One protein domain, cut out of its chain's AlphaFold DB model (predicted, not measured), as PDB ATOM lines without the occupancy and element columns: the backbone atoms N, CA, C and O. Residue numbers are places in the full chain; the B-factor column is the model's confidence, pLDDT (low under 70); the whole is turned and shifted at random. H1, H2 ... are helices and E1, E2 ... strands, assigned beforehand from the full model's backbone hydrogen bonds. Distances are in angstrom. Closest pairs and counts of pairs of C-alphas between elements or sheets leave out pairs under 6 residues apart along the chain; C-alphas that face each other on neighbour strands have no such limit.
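What this domain is: This is residues 28 to 135 of the 149 residues of an uncharacterized protein of Gongylonema pulchrum (UniProt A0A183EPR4). Two helices, H4 and H6, cross at the core of an elongated helical body, with H2 on one side of them and H5 on the opposite side. H1 and a small sheet of two short strands, E1 and E2, lie toward one end, and H3 and part of the long loop between H5 and H6 toward the other. The printed part has 108 residues, with six named helices and two named strands in the order E1, H1, H2, H3, H4, H5, H6, E2; the sheet is parallel and the class is mostly helix. It is compact, with a radius of gyration of the C-alphas of 14.1 A, and spans 43 by 23 by 22 A.

Where its parts are: The sheet is made of E1, residues 29 to 32, which begins at C-alpha 29 at (38.167, 62.352, 315.314), and E2, residues 127 to 130, which ends at C-alpha 130 at (35.638, 53.294, 311.617). H6, residues 112 to 126, is 21.0 A long, beginning at C-alpha 112 at (63.959, 60.916, 315.606). H2, residues 56 to 66, is 15.8 A long and H4, residues 76 to 85, is 14.6 A. The shorter helices are H1, residues 46 to 51, H3, residues 68 to 72, and H5, residues 88 to 94.

How they stand to each other: E1 and E2 are parallel neighbours at 28 degrees, with N 31 and O 128 at 2.8 A and N 128 and O 29 at 2.9 A, within hydrogen-bond range. With the six helices between them they form a strand-helix-strand unit, two parallel neighbour strands joined through helices. H6 touches H4 at a steep tilt of 52 degrees, the same way; their closest C-alphas, of Met 79 and Ala 116, are 6.3 A apart. H6 touches H2 with its residues 122 to 126 alone, closest at the C-alphas of Leu 59 and Tyr 126, 7.0 A. H5 and H6 form a helical hairpin and only just touch, with 3 pairs of C-alphas within 8 A; the closest, of Met 94 and Tyr 120, are 6.8 A apart. H1 touches H4 at a shallow tilt of 32 degrees, opposite ways, with the C-alphas of Ala 51 and Gly 85 closest at 4.3 A. H3 is close to H6 but not clearly touching, the C-alphas of Leu 70 and Cys 115 being 7.1 A apart. H2 and H5 are apart. Every O i to N i+4 pair is within hydrogen-bond range in H1, H2, H4, H5 and H6; H3 has 0 of 1, with 2 of 2 O i to N i+3 pairs within range.

The domain as a whole: The C-alphas farthest apart, of Asn 109 and Asn 135, are 45.4 A apart. The printed part has no cut. The links E1 to H1 and H5 to H6 are long, with 13 and 17 residues. Mean pLDDT of the printed part is 82.6, and it is under 70 at residues 36 to 42 and 97 to 104.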
ATOM      1  N   VAL A  28      38.266  63.377 319.975       89.56
ATOM      2  CA  VAL A  28      38.559  62.232 319.112       89.56
ATOM      3  C   VAL A  28      37.879  62.470 317.768       89.56
ATOM      4  O   VAL A  28      36.692  62.781 317.711       89.56
ATOM      5  N   LEU A  29      38.643  62.341 316.689       89.44
ATOM      6  CA  LEU A  29      38.167  62.352 315.314       89.44
ATOM      7  C   LEU A  29      37.815  60.917 314.918       89.44
ATOM      8  O   LEU A  29      38.639  60.016 315.050       89.44
ATOM      9  N   ILE A  30      36.607  60.696 314.409       88.62
ATOM     10  CA  ILE A  30      36.188  59.385 313.906       88.62
ATOM     11  C   ILE A  30      36.194  59.452 312.381       88.62
ATOM     12  O   ILE A  30      35.351  60.120 311.781       88.62
ATOM     13  N   ARG A  31      37.165  58.787 311.749       88.75
ATOM     14  CA  ARG A  31      37.339  58.771 310.294       88.75
ATOM     15  C   ARG A  31      36.673  57.531 309.708       88.75
ATOM     16  O   ARG A  31      37.076  56.406 309.986       88.75
ATOM     17  N   ARG A  32      35.664  57.730 308.862       86.31
ATOM     18  CA  ARG A  32      35.042  56.643 308.096       86.31
ATOM     19  C   ARG A  32      35.953  56.247 306.939       86.31
ATOM     20  O   ARG A  32      36.330  57.100 306.138       86.31
ATOM     21  N   THR A  33      36.328  54.972 306.852       85.06
ATOM     22  CA  THR A  33      37.300  54.507 305.844       85.06
ATOM     23  C   THR A  33      36.665  54.034 304.537       85.06
ATOM     24  O   THR A  33      37.396  53.695 303.616       85.06
ATOM     25  N   GLN A  34      35.335  53.940 304.452       80.00
ATOM     26  CA  GLN A  34      34.603  53.547 303.233       80.00
ATOM     27  C   GLN A  34      33.677  54.673 302.755       80.00
ATOM     28  O   GLN A  34      32.669  54.424 302.099       80.00
ATOM     29  N   ASP A  35      33.975  55.913 303.144       73.12
ATOM     30  CA  ASP A  35      33.179  57.067 302.751       73.12
ATOM     31  C   ASP A  35      33.779  57.728 301.506       73.12
ATOM     32  O   ASP A  35      34.821  58.384 301.565       73.12
ATOM     33  N   GLU A  36      33.125  57.515 300.367       59.56
ATOM     34  CA  GLU A  36      33.575  57.979 299.047       59.56
ATOM     35  C   GLU A  36      33.456  59.499 298.877       59.56
ATOM     36  O   GLU A  36      34.103  60.078 298.012       59.56
ATOM     37  N   MET A  37      32.693  60.170 299.744       56.69
ATOM     38  CA  MET A  37      32.470  61.620 299.688       56.69
ATOM     39  C   MET A  37      33.701  62.453 300.101       56.69
ATOM     40  O   MET A  37      33.687  63.671 299.945       56.69
ATOM     41  N   ILE A  38      34.752  61.830 300.654       61.44
ATOM     42  CA  ILE A  38      35.838  62.536 301.366       61.44
ATOM     43  C   ILE A  38      37.227  62.288 300.740       61.44
ATOM     44  O   ILE A  38      38.175  63.024 301.024       61.44
ATOM     45  N   THR A  39      37.392  61.275 299.885       64.19
ATOM     46  CA  THR A  39      38.686  60.936 299.263       64.19
ATOM     47  C   THR A  39      38.888  61.695 297.955       64.19
ATOM     48  O   THR A  39      37.993  61.706 297.115       64.19
ATOM     49  N   THR A  40      40.050  62.327 297.756       68.88
ATOM     50  CA  THR A  40      40.322  63.078 296.512       68.88
ATOM     51  C   THR A  40      40.896  62.230 295.381       68.88
ATOM     52  O   THR A  40      40.914  62.697 294.246       68.88
ATOM     53  N   ASP A  41      41.368  61.018 295.672       68.50
ATOM     54  CA  ASP A  41      41.781  60.032 294.672       68.50
ATOM     55  C   ASP A  41      40.879  58.804 294.792       68.50
ATOM     56  O   ASP A  41      40.998  58.036 295.740       68.50
ATOM     57  N   GLU A  42      39.936  58.654 293.863       67.06
ATOM     58  CA  GLU A  42      38.971  57.546 293.828       67.06
ATOM     59  C   GLU A  42      39.502  56.306 293.089       67.06
ATOM     60  O   GLU A  42      38.929  55.221 293.203       67.06
ATOM     61  N   THR A  43      40.614  56.455 292.361       75.81
ATOM     62  CA  THR A  43      41.193  55.421 291.485       75.81
ATOM     63  C   THR A  43      42.438  54.748 292.060       75.81
ATOM     64  O   THR A  43      42.863  53.714 291.541       75.81
ATOM     65  N   GLY A  44      43.018  55.322 293.114       72.94
ATOM     66  CA  GLY A  44      44.177  54.778 293.811       72.94
ATOM     67  C   GLY A  44      43.886  53.500 294.604       72.94
ATOM     68  O   GLY A  44      42.741  53.096 294.830       72.94
ATOM     69  N   THR A  45      44.958  52.866 295.067       82.69
ATOM     70  CA  THR A  45      44.932  51.773 296.046       82.69
ATOM     71  C   THR A  45      44.256  52.206 297.350       82.69
ATOM     72  O   THR A  45      44.185  53.393 297.663       82.69
ATOM     73  N   ASP A  46      43.825  51.254 298.183       77.62
ATOM     74  CA  ASP A  46      43.217  51.564 299.488       77.62
ATOM     75  C   ASP A  46      44.086  52.500 300.348       77.62
ATOM     76  O   ASP A  46      43.571  53.375 301.040       77.62
ATOM     77  N   SER A  47      45.414  52.363 300.276       78.75
ATOM     78  CA  SER A  47      46.356  53.231 300.990       78.75
ATOM     79  C   SER A  47      46.356  54.664 300.442       78.75
ATOM     80  O   SER A  47      46.325  55.619 301.221       78.75
ATOM     81  N   GLU A  48      46.316  54.828 299.119       80.75
ATOM     82  CA  GLU A  48      46.243  56.135 298.449       80.75
ATOM     83  C   GLU A  48      44.887  56.815 298.698       80.75
ATOM     84  O   GLU A  48      44.826  58.006 299.020       80.75
ATOM     85  N   ARG A  49      43.794  56.043 298.680       80.56
ATOM     86  CA  ARG A  49      42.452  56.507 299.067       80.56
ATOM     87  C   ARG A  49      42.424  56.992 300.520       80.56
ATOM     88  O   ARG A  49      41.916  58.073 300.803       80.56
ATOM     89  N   LEU A  50      43.016  56.242 301.452       81.00
ATOM     90  CA  LEU A  50      43.101  56.644 302.863       81.00
ATOM     91  C   LEU A  50      43.958  57.895 303.069       81.00
ATOM     92  O   LEU A  50      43.594  58.760 303.871       81.00
ATOM     93  N   ALA A  51      45.083  58.004 302.361       80.69
ATOM     94  CA  ALA A  51      45.972  59.160 302.434       80.69
ATOM     95  C   ALA A  51      45.313  60.433 301.874       80.69
ATOM     96  O   ALA A  51      45.525  61.522 302.411       80.69
ATOM     97  N   SER A  52      44.457  60.290 300.858       76.81
ATOM     98  CA  SER A  52      43.749  61.391 300.191       76.81
ATOM     99  C   SER A  52      42.444  61.829 300.876       76.81
ATOM    100  O   SER A  52      41.726  62.689 300.363       76.81
ATOM    101  N   ASN A  53      42.113  61.265 302.042       80.19
ATOM    102  CA  ASN A  53      40.925  61.645 302.804       80.19
ATOM    103  C   ASN A  53      41.057  63.077 303.361       80.19
ATOM    104  O   ASN A  53      41.956  63.359 304.152       80.19
ATOM    105  N   ARG A  54      40.133  63.981 303.011       76.62
ATOM    106  CA  ARG A  54      40.163  65.394 303.446       76.62
ATOM    107  C   ARG A  54      40.162  65.580 304.971       76.62
ATOM    108  O   ARG A  54      40.794  66.512 305.469       76.62
ATOM    109  N   ALA A  55      39.555  64.671 305.742       76.00
ATOM    110  CA  ALA A  55      39.561  64.737 307.210       76.00
ATOM    111  C   ALA A  55      40.965  64.549 307.819       76.00
ATOM    112  O   ALA A  55      41.206  64.939 308.964       76.00
ATOM    113  N   ASN A  56      41.924  64.020 307.054       86.56
ATOM    114  CA  ASN A  56      43.322  63.909 307.466       86.56
ATOM    115  C   ASN A  56      43.932  65.273 307.827       86.56
ATOM    116  O   ASN A  56      44.769  65.361 308.730       86.56
ATOM    117  N   HIS A  57      43.490  66.351 307.169       84.94
ATOM    118  CA  HIS A  57      43.939  67.709 307.479       84.94
ATOM    119  C   HIS A  57      43.546  68.144 308.895       84.94
ATOM    120  O   HIS A  57      44.339  68.813 309.562       84.94
ATOM    121  N   LEU A  58      42.379  67.708 309.386       86.88
ATOM    122  CA  LEU A  58      41.919  68.014 310.742       86.88
ATOM    123  C   LEU A  58      42.846  67.396 311.792       86.88
ATOM    124  O   LEU A  58      43.212  68.074 312.751       86.88
ATOM    125  N   LEU A  59      43.294  66.150 311.593       90.69
ATOM    126  CA  LEU A  59      44.240  65.498 312.507       90.69
ATOM    127  C   LEU A  59      45.585  66.224 312.534       90.69
ATOM    128  O   LEU A  59      46.073  66.566 313.611       90.69
ATOM    129  N   LYS A  60      46.172  66.488 311.358       90.00
ATOM    130  CA  LYS A  60      47.458  67.199 311.250       90.00
ATOM    131  C   LYS A  60      47.411  68.519 312.005       90.00
ATOM    132  O   LYS A  60      48.308  68.821 312.790       90.00
ATOM    133  N   ARG A  61      46.342  69.287 311.789       87.19
ATOM    134  CA  ARG A  61      46.164  70.595 312.406       87.19
ATOM    135  C   ARG A  61      45.928  70.491 313.910       87.19
ATOM    136  O   ARG A  61      46.542  71.242 314.654       87.19
ATOM    137  N   LEU A  62      45.126  69.529 314.367       89.31
ATOM    138  CA  LEU A  62      44.884  69.291 315.791       89.31
ATOM    139  C   LEU A  62      46.176  68.961 316.553       89.31
ATOM    140  O   LEU A  62      46.409  69.511 317.632       89.31
ATOM    141  N   ILE A  63      47.019  68.080 316.001       90.50
ATOM    142  CA  ILE A  63      48.309  67.739 316.616       90.50
ATOM    143  C   ILE A  63      49.242  68.955 316.570       90.50
ATOM    144  O   ILE A  63      49.845  69.267 317.591       90.50
ATOM    145  N   LEU A  64      49.313  69.676 315.443       89.69
ATOM    146  CA  LEU A  64      50.138  70.884 315.304       89.69
ATOM    147  C   LEU A  64      49.761  71.964 316.323       89.69
ATOM    148  O   LEU A  64      50.639  72.496 316.994       89.69
ATOM    149  N   THR A  65      48.473  72.270 316.474       88.56
ATOM    150  CA  THR A  65      48.008  73.302 317.410       88.56
ATOM    151  C   THR A  65      48.283  72.909 318.863       88.56
ATOM    152  O   THR A  65      48.670  73.755 319.666       88.56
ATOM    153  N   ARG A  66      48.100  71.633 319.231       88.81
ATOM    154  CA  ARG A  66      48.254  71.182 320.628       88.81
ATOM    155  C   ARG A  66      49.682  70.803 321.012       88.81
ATOM    156  O   ARG A  66      50.008  70.834 322.194       88.81
ATOM    157  N   HIS A  67      50.518  70.452 320.036       89.50
ATOM    158  CA  HIS A  67      51.900  70.005 320.230       89.50
ATOM    159  C   HIS A  67      52.845  70.667 319.209       89.50
ATOM    160  O   HIS A  67      53.528  69.962 318.463       89.50
ATOM    161  N   PRO A  68      52.916  72.011 319.152       89.88
ATOM    162  CA  PRO A  68      53.635  72.725 318.091       89.88
ATOM    163  C   PRO A  68      55.124  72.367 318.030       89.88
ATOM    164  O   PRO A  68      55.656  72.156 316.943       89.88
ATOM    165  N   LYS A  69      55.765  72.176 319.191       88.56
ATOM    166  CA  LYS A  69      57.183  71.794 319.293       88.56
ATOM    167  C   LYS A  69      57.512  70.464 318.605       88.56
ATOM    168  O   LYS A  69      58.634  70.272 318.158       88.56
ATOM    169  N   LEU A  70      56.546  69.547 318.460       86.44
ATOM    170  CA  LEU A  70      56.783  68.296 317.726       86.44
ATOM    171  C   LEU A  70      56.979  68.521 316.229       86.44
ATOM    172  O   LEU A  70      57.638  67.717 315.580       86.44
ATOM    173  N   PHE A  71      56.426  69.597 315.673       85.62
ATOM    174  CA  PHE A  71      56.540  69.909 314.249       85.62
ATOM    175  C   PHE A  71      57.785  70.724 313.899       85.62
ATOM    176  O   PHE A  71      58.059  70.925 312.719       85.62
ATOM    177  N   GLU A  72      58.557  71.149 314.901       85.56
ATOM    178  CA  GLU A  72      59.892  71.718 314.702       85.56
ATOM    179  C   GLU A  72      60.914  70.627 314.334       85.56
ATOM    180  O   GLU A  72      61.908  70.903 313.660       85.56
ATOM    181  N   HIS A  73      60.638  69.367 314.698       81.69
ATOM    182  CA  HIS A  73      61.438  68.216 314.284       81.69
ATOM    183  C   HIS A  73      61.303  67.942 312.783       81.69
ATOM    184  O   HIS A  73      60.224  68.000 312.181       81.69
ATOM    185  N   ARG A  74      62.430  67.606 312.150       78.19
ATOM    186  CA  ARG A  74      62.486  67.358 310.708       78.19
ATOM    187  C   ARG A  74      61.630  66.143 310.345       78.19
ATOM    188  O   ARG A  74      61.849  65.047 310.841       78.19
ATOM    189  N   GLY A  75      60.693  66.325 309.415       80.56
ATOM    190  CA  GLY A  75      59.882  65.223 308.884       80.56
ATOM    191  C   GLY A  75      58.649  64.855 309.716       80.56
ATOM    192  O   GLY A  75      57.939  63.920 309.346       80.56
ATOM    193  N   SER A  76      58.312  65.598 310.773       81.75
ATOM    194  CA  SER A  76      57.119  65.316 311.589       81.75
ATOM    195  C   SER A  76      55.814  65.322 310.793       81.75
ATOM    196  O   SER A  76      54.971  64.446 310.976       81.75
ATOM    197  N   VAL A  77      55.662  66.250 309.837       81.69
ATOM    198  CA  VAL A  77      54.498  66.268 308.930       81.69
ATOM    199  C   VAL A  77      54.424  64.972 308.120       81.69
ATOM    200  O   VAL A  77      53.368  64.342 308.077       81.69
ATOM    201  N   SER A  78      55.551  64.527 307.554       88.69
ATOM    202  CA  SER A  78      55.600  63.272 306.798       88.69
ATOM    203  C   SER A  78      55.314  62.045 307.665       88.69
ATOM    204  O   SER A  78      54.727  61.094 307.168       88.69
ATOM    205  N   MET A  79      55.653  62.056 308.959       91.88
ATOM    206  CA  MET A  79      55.309  60.958 309.873       91.88
ATOM    207  C   MET A  79      53.792  60.853 310.076       91.88
ATOM    208  O   MET A  79      53.239  59.755 310.022       91.88
ATOM    209  N   VAL A  80      53.094  61.984 310.236       92.62
ATOM    210  CA  VAL A  80      51.621  61.983 310.305       92.62
ATOM    211  C   VAL A  80      51.028  61.441 309.000       92.62
ATOM    212  O   VAL A  80      50.127  60.606 309.045       92.62
ATOM    213  N   ASP A  81      51.564  61.850 307.849       91.69
ATOM    214  CA  ASP A  81      51.140  61.354 306.532       91.69
ATOM    215  C   ASP A  81      51.343  59.847 306.348       91.69
ATOM    216  O   ASP A  81      50.424  59.144 305.922       91.69
ATOM    217  N   ILE A  82      52.511  59.333 306.743       92.69
ATOM    218  CA  ILE A  82      52.817  57.898 306.723       92.69
ATOM    219  C   ILE A  82      51.787  57.129 307.556       92.69
ATOM    220  O   ILE A  82      51.250  56.120 307.099       92.69
ATOM    221  N   TRP A  83      51.465  57.614 308.757       93.81
ATOM    222  CA  TRP A  83      50.467  56.971 309.610       93.81
ATOM    223  C   TRP A  83      49.065  57.019 308.988       93.81
ATOM    224  O   TRP A  83      48.337  56.027 309.011       93.81
ATOM    225  N   LEU A  84      48.676  58.146 308.391       92.19
ATOM    226  CA  LEU A  84      47.356  58.343 307.784       92.19
ATOM    227  C   LEU A  84      47.085  57.425 306.584       92.19
ATOM    228  O   LEU A  84      45.940  56.983 306.429       92.19
ATOM    229  N   GLY A  85      48.115  57.121 305.789       90.00
ATOM    230  CA  GLY A  85      48.051  56.168 304.673       90.00
ATOM    231  C   GLY A  85      48.254  54.702 305.078       90.00
ATOM    232  O   GLY A  85      47.954  53.802 304.294       90.00
ATOM    233  N   ALA A  86      48.739  54.437 306.294       90.94
ATOM    234  CA  ALA A  86      48.972  53.084 306.784       90.94
ATOM    235  C   ALA A  86      47.669  52.342 307.135       90.94
ATOM    236  O   ALA A  86      46.741  52.901 307.723       90.94
ATOM    237  N   SER A  87      47.643  51.042 306.837       88.31
ATOM    238  CA  SER A  87      46.605  50.100 307.272       88.31
ATOM    239  C   SER A  87      46.576  49.918 308.796       88.31
ATOM    240  O   SER A  87      47.554  50.189 309.496       88.31
ATOM    241  N   ALA A  88      45.479  49.365 309.322       86.88
ATOM    242  CA  ALA A  88      45.344  49.059 310.750       86.88
ATOM    243  C   ALA A  88      46.476  48.156 311.285       86.88
ATOM    244  O   ALA A  88      46.983  48.375 312.388       86.88
ATOM    245  N   VAL A  89      46.920  47.177 310.486       88.88
ATOM    246  CA  VAL A  89      48.031  46.280 310.842       88.88
ATOM    247  C   VAL A  89      49.346  47.053 310.925       88.88
ATOM    248  O   VAL A  89      50.049  46.961 311.929       88.88
ATOM    249  N   GLN A  90      49.656  47.869 309.915       91.31
ATOM    250  CA  GLN A  90      50.869  48.693 309.908       91.31
ATOM    251  C   GLN A  90      50.887  49.681 311.078       91.31
ATOM    252  O   GLN A  90      51.900  49.798 311.760       91.31
ATOM    253  N   ARG A  91      49.761  50.341 311.371       90.50
ATOM    254  CA  ARG A  91      49.646  51.245 312.526       90.50
ATOM    255  C   ARG A  91      49.870  50.530 313.849       90.50
ATOM    256  O   ARG A  91      50.545  51.072 314.717       90.50
ATOM    257  N   SER A  92      49.358  49.309 313.985       87.62
ATOM    258  CA  SER A  92      49.591  48.489 315.178       87.62
ATOM    259  C   SER A  92      51.078  48.175 315.368       87.62
ATOM    260  O   SER A  92      51.561  48.192 316.490       87.62
ATOM    261  N   MET A  93      51.821  47.961 314.276       88.62
ATOM    262  CA  MET A  93      53.277  47.763 314.314       88.62
ATOM    263  C   MET A  93      54.058  49.062 314.581       88.62
ATOM    264  O   MET A  93      55.155  49.017 315.132       88.62
ATOM    265  N   MET A  94      53.519  50.218 314.176       89.19
ATOM    266  CA  MET A  94      54.117  51.540 314.412       89.19
ATOM    267  C   MET A  94      53.993  51.995 315.872       89.19
ATOM    268  O   MET A  94      54.829  52.763 316.352       89.19
ATOM    269  N   LEU A  95      52.956  51.537 316.576       83.19
ATOM    270  CA  LEU A  95      52.754  51.803 317.997       83.19
ATOM    271  C   LEU A  95      53.724  50.948 318.823       83.19
ATOM    272  O   LEU A  95      53.442  49.802 319.160       83.19
ATOM    273  N   LYS A  96      54.888  51.517 319.142       72.50
ATOM    274  CA  LYS A  96      55.846  50.933 320.092       72.50
ATOM    275  C   LYS A  96      55.408  51.199 321.537       72.50
ATOM    276  O   LYS A  96      54.627  52.117 321.790       72.50
ATOM    277  N   ASP A  97      55.955  50.432 322.482       64.75
ATOM    278  CA  ASP A  97      55.800  50.662 323.924       64.75
ATOM    279  C   ASP A  97      56.427  52.008 324.319       64.75
ATOM    280  O   ASP A  97      57.597  52.105 324.686       64.75
ATOM    281  N   PHE A  98      55.643  53.074 324.209       59.84
ATOM    282  CA  PHE A  98      56.025  54.421 324.611       59.84
ATOM    283  C   PHE A  98      55.105  54.875 325.746       59.84
ATOM    284  O   PHE A  98      53.914  54.542 325.739       59.84
ATOM    285  N   PRO A  99      55.627  55.568 326.773       57.25
ATOM    286  CA  PRO A  99      54.893  55.785 328.010       57.25
ATOM    287  C   PRO A  99      53.547  56.469 327.755       57.25
ATOM    288  O   PRO A  99      53.467  57.545 327.165       57.25
ATOM    289  N   ARG A 100      52.474  55.850 328.271       55.59
ATOM    290  CA  ARG A 100      51.084  56.349 328.201       55.59
ATOM    291  C   ARG A 100      50.906  57.760 328.781       55.59
ATOM    292  O   ARG A 100      49.870  58.379 328.550       55.59
ATOM    293  N   GLN A 101      51.883  58.268 329.535       57.16
ATOM    294  CA  GLN A 101      51.869  59.605 330.119       57.16
ATOM    295  C   GLN A 101      52.787  60.560 329.357       57.16
ATOM    296  O   GLN A 101      54.001  60.567 329.527       57.16
ATOM    297  N   LEU A 102      52.154  61.430 328.569       60.50
ATOM    298  CA  LEU A 102      52.801  62.511 327.820       60.50
ATOM    299  C   LEU A 102      53.366  63.629 328.711       60.50
ATOM    300  O   LEU A 102      54.171  64.432 328.256       60.50
ATOM    301  N   SER A 103      52.933  63.703 329.974       59.84
ATOM    302  CA  SER A 103      53.181  64.831 330.884       59.84
ATOM    303  C   SER A 103      54.637  65.006 331.324       59.84
ATOM    304  O   SER A 103      54.945  66.007 331.959       59.84
ATOM    305  N   PHE A 104      55.519  64.057 331.004       62.41
ATOM    306  CA  PHE A 104      56.935  64.078 331.393       62.41
ATOM    307  C   PHE A 104      57.894  64.003 330.202       62.41
ATOM    308  O   PHE A 104      59.090  63.796 330.391       62.41
ATOM    309  N   ILE A 105      57.384  64.132 328.975       74.00
ATOM    310  CA  ILE A 105      58.223  64.038 327.785       74.00
ATOM    311  C   ILE A 105      58.842  65.402 327.503       74.00
ATOM    312  O   ILE A 105      58.136  66.366 327.208       74.00
ATOM    313  N   ASP A 106      60.168  65.454 327.543       81.06
ATOM    314  CA  ASP A 106      60.925  66.576 327.009       81.06
ATOM    315  C   ASP A 106      60.918  66.513 325.475       81.06
ATOM    316  O   ASP A 106      61.705  65.801 324.854       81.06
ATOM    317  N   VAL A 107      59.966  67.227 324.872       81.38
ATOM    318  CA  VAL A 107      59.747  67.256 323.418       81.38
ATOM    319  C   VAL A 107      60.933  67.865 322.662       81.38
ATOM    320  O   VAL A 107      61.118  67.560 321.485       81.38
ATOM    321  N   GLU A 108      61.744  68.703 323.304       81.62
ATOM    322  CA  GLU A 108      62.856  69.402 322.646       81.62
ATOM    323  C   GLU A 108      64.061  68.482 322.420       81.62
ATOM    324  O   GLU A 108      64.784  68.642 321.442       81.62
ATOM    325  N   ASN A 109      64.234  67.473 323.277       83.56
ATOM    326  CA  ASN A 109      65.397  66.582 323.270       83.56
ATOM    327  C   ASN A 109      65.065  65.149 322.820       83.56
ATOM    328  O   ASN A 109      65.720  64.188 323.229       83.56
ATOM    329  N   LEU A 110      64.043  64.989 321.977       84.94
ATOM    330  CA  LEU A 110      63.674  63.687 321.423       84.94
ATOM    331  C   LEU A 110      64.631  63.245 320.318       84.94
ATOM    332  O   LEU A 110      65.008  64.025 319.445       84.94
ATOM    333  N   THR A 111      64.952  61.951 320.300       87.12
ATOM    334  CA  THR A 111      65.520  61.323 319.101       87.12
ATOM    335  C   THR A 111      64.465  61.241 317.994       87.12
ATOM    336  O   THR A 111      63.262  61.253 318.266       87.12
ATOM    337  N   GLU A 112      64.890  61.086 316.736       83.75
ATOM    338  CA  GLU A 112      63.959  60.916 315.606       83.75
ATOM    339  C   GLU A 112      62.989  59.740 315.822       83.75
ATOM    340  O   GLU A 112      61.798  59.844 315.531       83.75
ATOM    341  N   GLU A 113      63.476  58.636 316.400       84.75
ATOM    342  CA  GLU A 113      62.655  57.464 316.714       84.75
ATOM    343  C   GLU A 113      61.608  57.761 317.797       84.75
ATOM    344  O   GLU A 113      60.451  57.345 317.677       84.75
ATOM    345  N   GLN A 114      61.991  58.493 318.845       85.75
ATOM    346  CA  GLN A 114      61.072  58.890 319.911       85.75
ATOM    347  C   GLN A 114      60.029  59.888 319.399       85.75
ATOM    348  O   GLN A 114      58.850  59.755 319.727       85.75
ATOM    349  N   CYS A 115      60.439  60.837 318.553       87.88
ATOM    350  CA  CYS A 115      59.539  61.786 317.907       87.88
ATOM    351  C   CYS A 115      58.512  61.063 317.024       87.88
ATOM    352  O   CYS A 115      57.310  61.286 317.174       87.88
ATOM    353  N   ALA A 116      58.958  60.136 316.169       88.69
ATOM    354  CA  ALA A 116      58.066  59.339 315.326       88.69
ATOM    355  C   ALA A 116      57.069  58.526 316.160       88.69
ATOM    356  O   ALA A 116      55.867  58.546 315.900       88.69
ATOM    357  N   THR A 117      57.560  57.860 317.205       88.25
ATOM    358  CA  THR A 117      56.720  57.052 318.097       88.25
ATOM    359  C   THR A 117      55.665  57.910 318.792       88.25
ATOM    360  O   THR A 117      54.484  57.562 318.795       88.25
ATOM    361  N   LEU A 118      56.062  59.069 319.319       89.19
ATOM    362  CA  LEU A 118      55.152  60.016 319.951       89.19
ATOM    363  C   LEU A 118      54.092  60.531 318.969       89.19
ATOM    364  O   LEU A 118      52.909  60.560 319.309       89.19
ATOM    365  N   ILE A 119      54.484  60.875 317.742       91.75
ATOM    366  CA  ILE A 119      53.543  61.278 316.692       91.75
ATOM    367  C   ILE A 119      52.527  60.165 316.425       91.75
ATOM    368  O   ILE A 119      51.327  60.435 316.426       91.75
ATOM    369  N   TYR A 120      52.959  58.909 316.283       92.62
ATOM    370  CA  TYR A 120      52.046  57.783 316.070       92.62
ATOM    371  C   TYR A 120      51.097  57.556 317.252       92.62
ATOM    372  O   TYR A 120      49.906  57.312 317.041       92.62
ATOM    373  N   CYS A 121      51.578  57.706 318.490       90.38
ATOM    374  CA  CYS A 121      50.728  57.662 319.679       90.38
ATOM    375  C   CYS A 121      49.689  58.793 319.687       90.38
ATOM    376  O   CYS A 121      48.533  58.560 320.039       90.38
ATOM    377  N   LEU A 122      50.066  60.012 319.290       91.56
ATOM    378  CA  LEU A 122      49.142  61.145 319.195       91.56
ATOM    379  C   LEU A 122      48.114  60.949 318.079       91.56
ATOM    380  O   LEU A 122      46.935  61.226 318.297       91.56
ATOM    381  N   CYS A 123      48.524  60.418 316.926       93.19
ATOM    382  CA  CYS A 123      47.602  60.043 315.860       93.19
ATOM    383  C   CYS A 123      46.559  59.035 316.361       93.19
ATOM    384  O   CYS A 123      45.365  59.280 316.221       93.19
ATOM    385  N   ALA A 124      46.995  57.963 317.032       91.31
ATOM    386  CA  ALA A 124      46.097  56.956 317.599       91.31
ATOM    387  C   ALA A 124      45.220  57.491 318.747       91.31
ATOM    388  O   ALA A 124      44.107  57.014 318.951       91.31
ATOM    389  N   LYS A 125      45.697  58.493 319.495       89.12
ATOM    390  CA  LYS A 125      44.920  59.168 320.544       89.12
ATOM    391  C   LYS A 125      43.796  60.024 319.965       89.12
ATOM    392  O   LYS A 125      42.715  60.078 320.545       89.12
ATOM    393  N   TYR A 126      44.075  60.754 318.888       91.06
ATOM    394  CA  TYR A 126      43.157  61.754 318.348       91.06
ATOM    395  C   TYR A 126      42.318  61.261 317.174       91.06
ATOM    396  O   TYR A 126      41.373  61.957 316.819       91.06
ATOM    397  N   MET A 127      42.625  60.114 316.568       91.50
ATOM    398  CA  MET A 127      41.868  59.584 315.438       91.50
ATOM    399  C   MET A 127      41.596  58.088 315.579       91.50
ATOM    400  O   MET A 127      42.503  57.293 315.815       91.50
ATOM    401  N   ILE A 128      40.338  57.718 315.356       90.00
ATOM    402  CA  ILE A 128      39.875  56.337 315.250       90.00
ATOM    403  C   ILE A 128      39.348  56.124 313.838       90.00
ATOM    404  O   ILE A 128      38.524  56.900 313.353       90.00
ATOM    405  N   ASP A 129      39.799  55.051 313.194       88.94
ATOM    406  CA  ASP A 129      39.198  54.592 311.948       88.94
ATOM    407  C   ASP A 129      37.965  53.746 312.248       88.94
ATOM    408  O   ASP A 129      38.004  52.816 313.054       88.94
ATOM    409  N   PHE A 130      36.874  54.052 311.559       89.31
ATOM    410  CA  PHE A 130      35.638  53.294 311.617       89.31
ATOM    411  C   PHE A 130      35.348  52.730 310.228       89.31
ATOM    412  O   PHE A 130      35.106  53.478 309.276       89.31
ATOM    413  N   HIS A 131      35.406  51.402 310.107       88.12
ATOM    414  CA  HIS A 131      35.231  50.709 308.833       88.12
ATOM    415  C   HIS A 131      33.762  50.714 308.397       88.12
ATOM    416  O   HIS A 131      33.027  49.750 308.590       88.12
ATOM    417  N   SER A 132      33.323  51.845 307.850       87.62
ATOM    418  CA  SER A 132      31.958  52.051 307.378       87.62
ATOM    419  C   SER A 132      31.863  53.174 306.344       87.62
ATOM    420  O   SER A 132      32.792  53.973 306.189       87.62
ATOM    421  N   ASN A 133      30.722  53.227 305.660       84.69
ATOM    422  CA  ASN A 133      30.289  54.340 304.809       84.69
ATOM    423  C   ASN A 133      29.423  55.334 305.606       84.69
ATOM    424  O   ASN A 133      29.095  55.067 306.762       84.69
ATOM    425  N   HIS A 134      28.995  56.450 305.003       80.12
ATOM    426  CA  HIS A 134      28.153  57.478 305.647       80.12
ATOM    427  C   HIS A 134      26.763  56.994 306.122       80.12
ATOM    428  O   HIS A 134      26.165  57.630 306.987       80.12
ATOM    429  N   ASN A 135      26.261  55.857 305.628       84.12
ATOM    430  CA  ASN A 135      24.930  55.334 305.973       84.12
ATOM    431  C   ASN A 135      24.926  54.400 307.187       84.12
ATOM    432  O   ASN A 135      23.865  54.034 307.689       84.12
TER     433      ASN A 135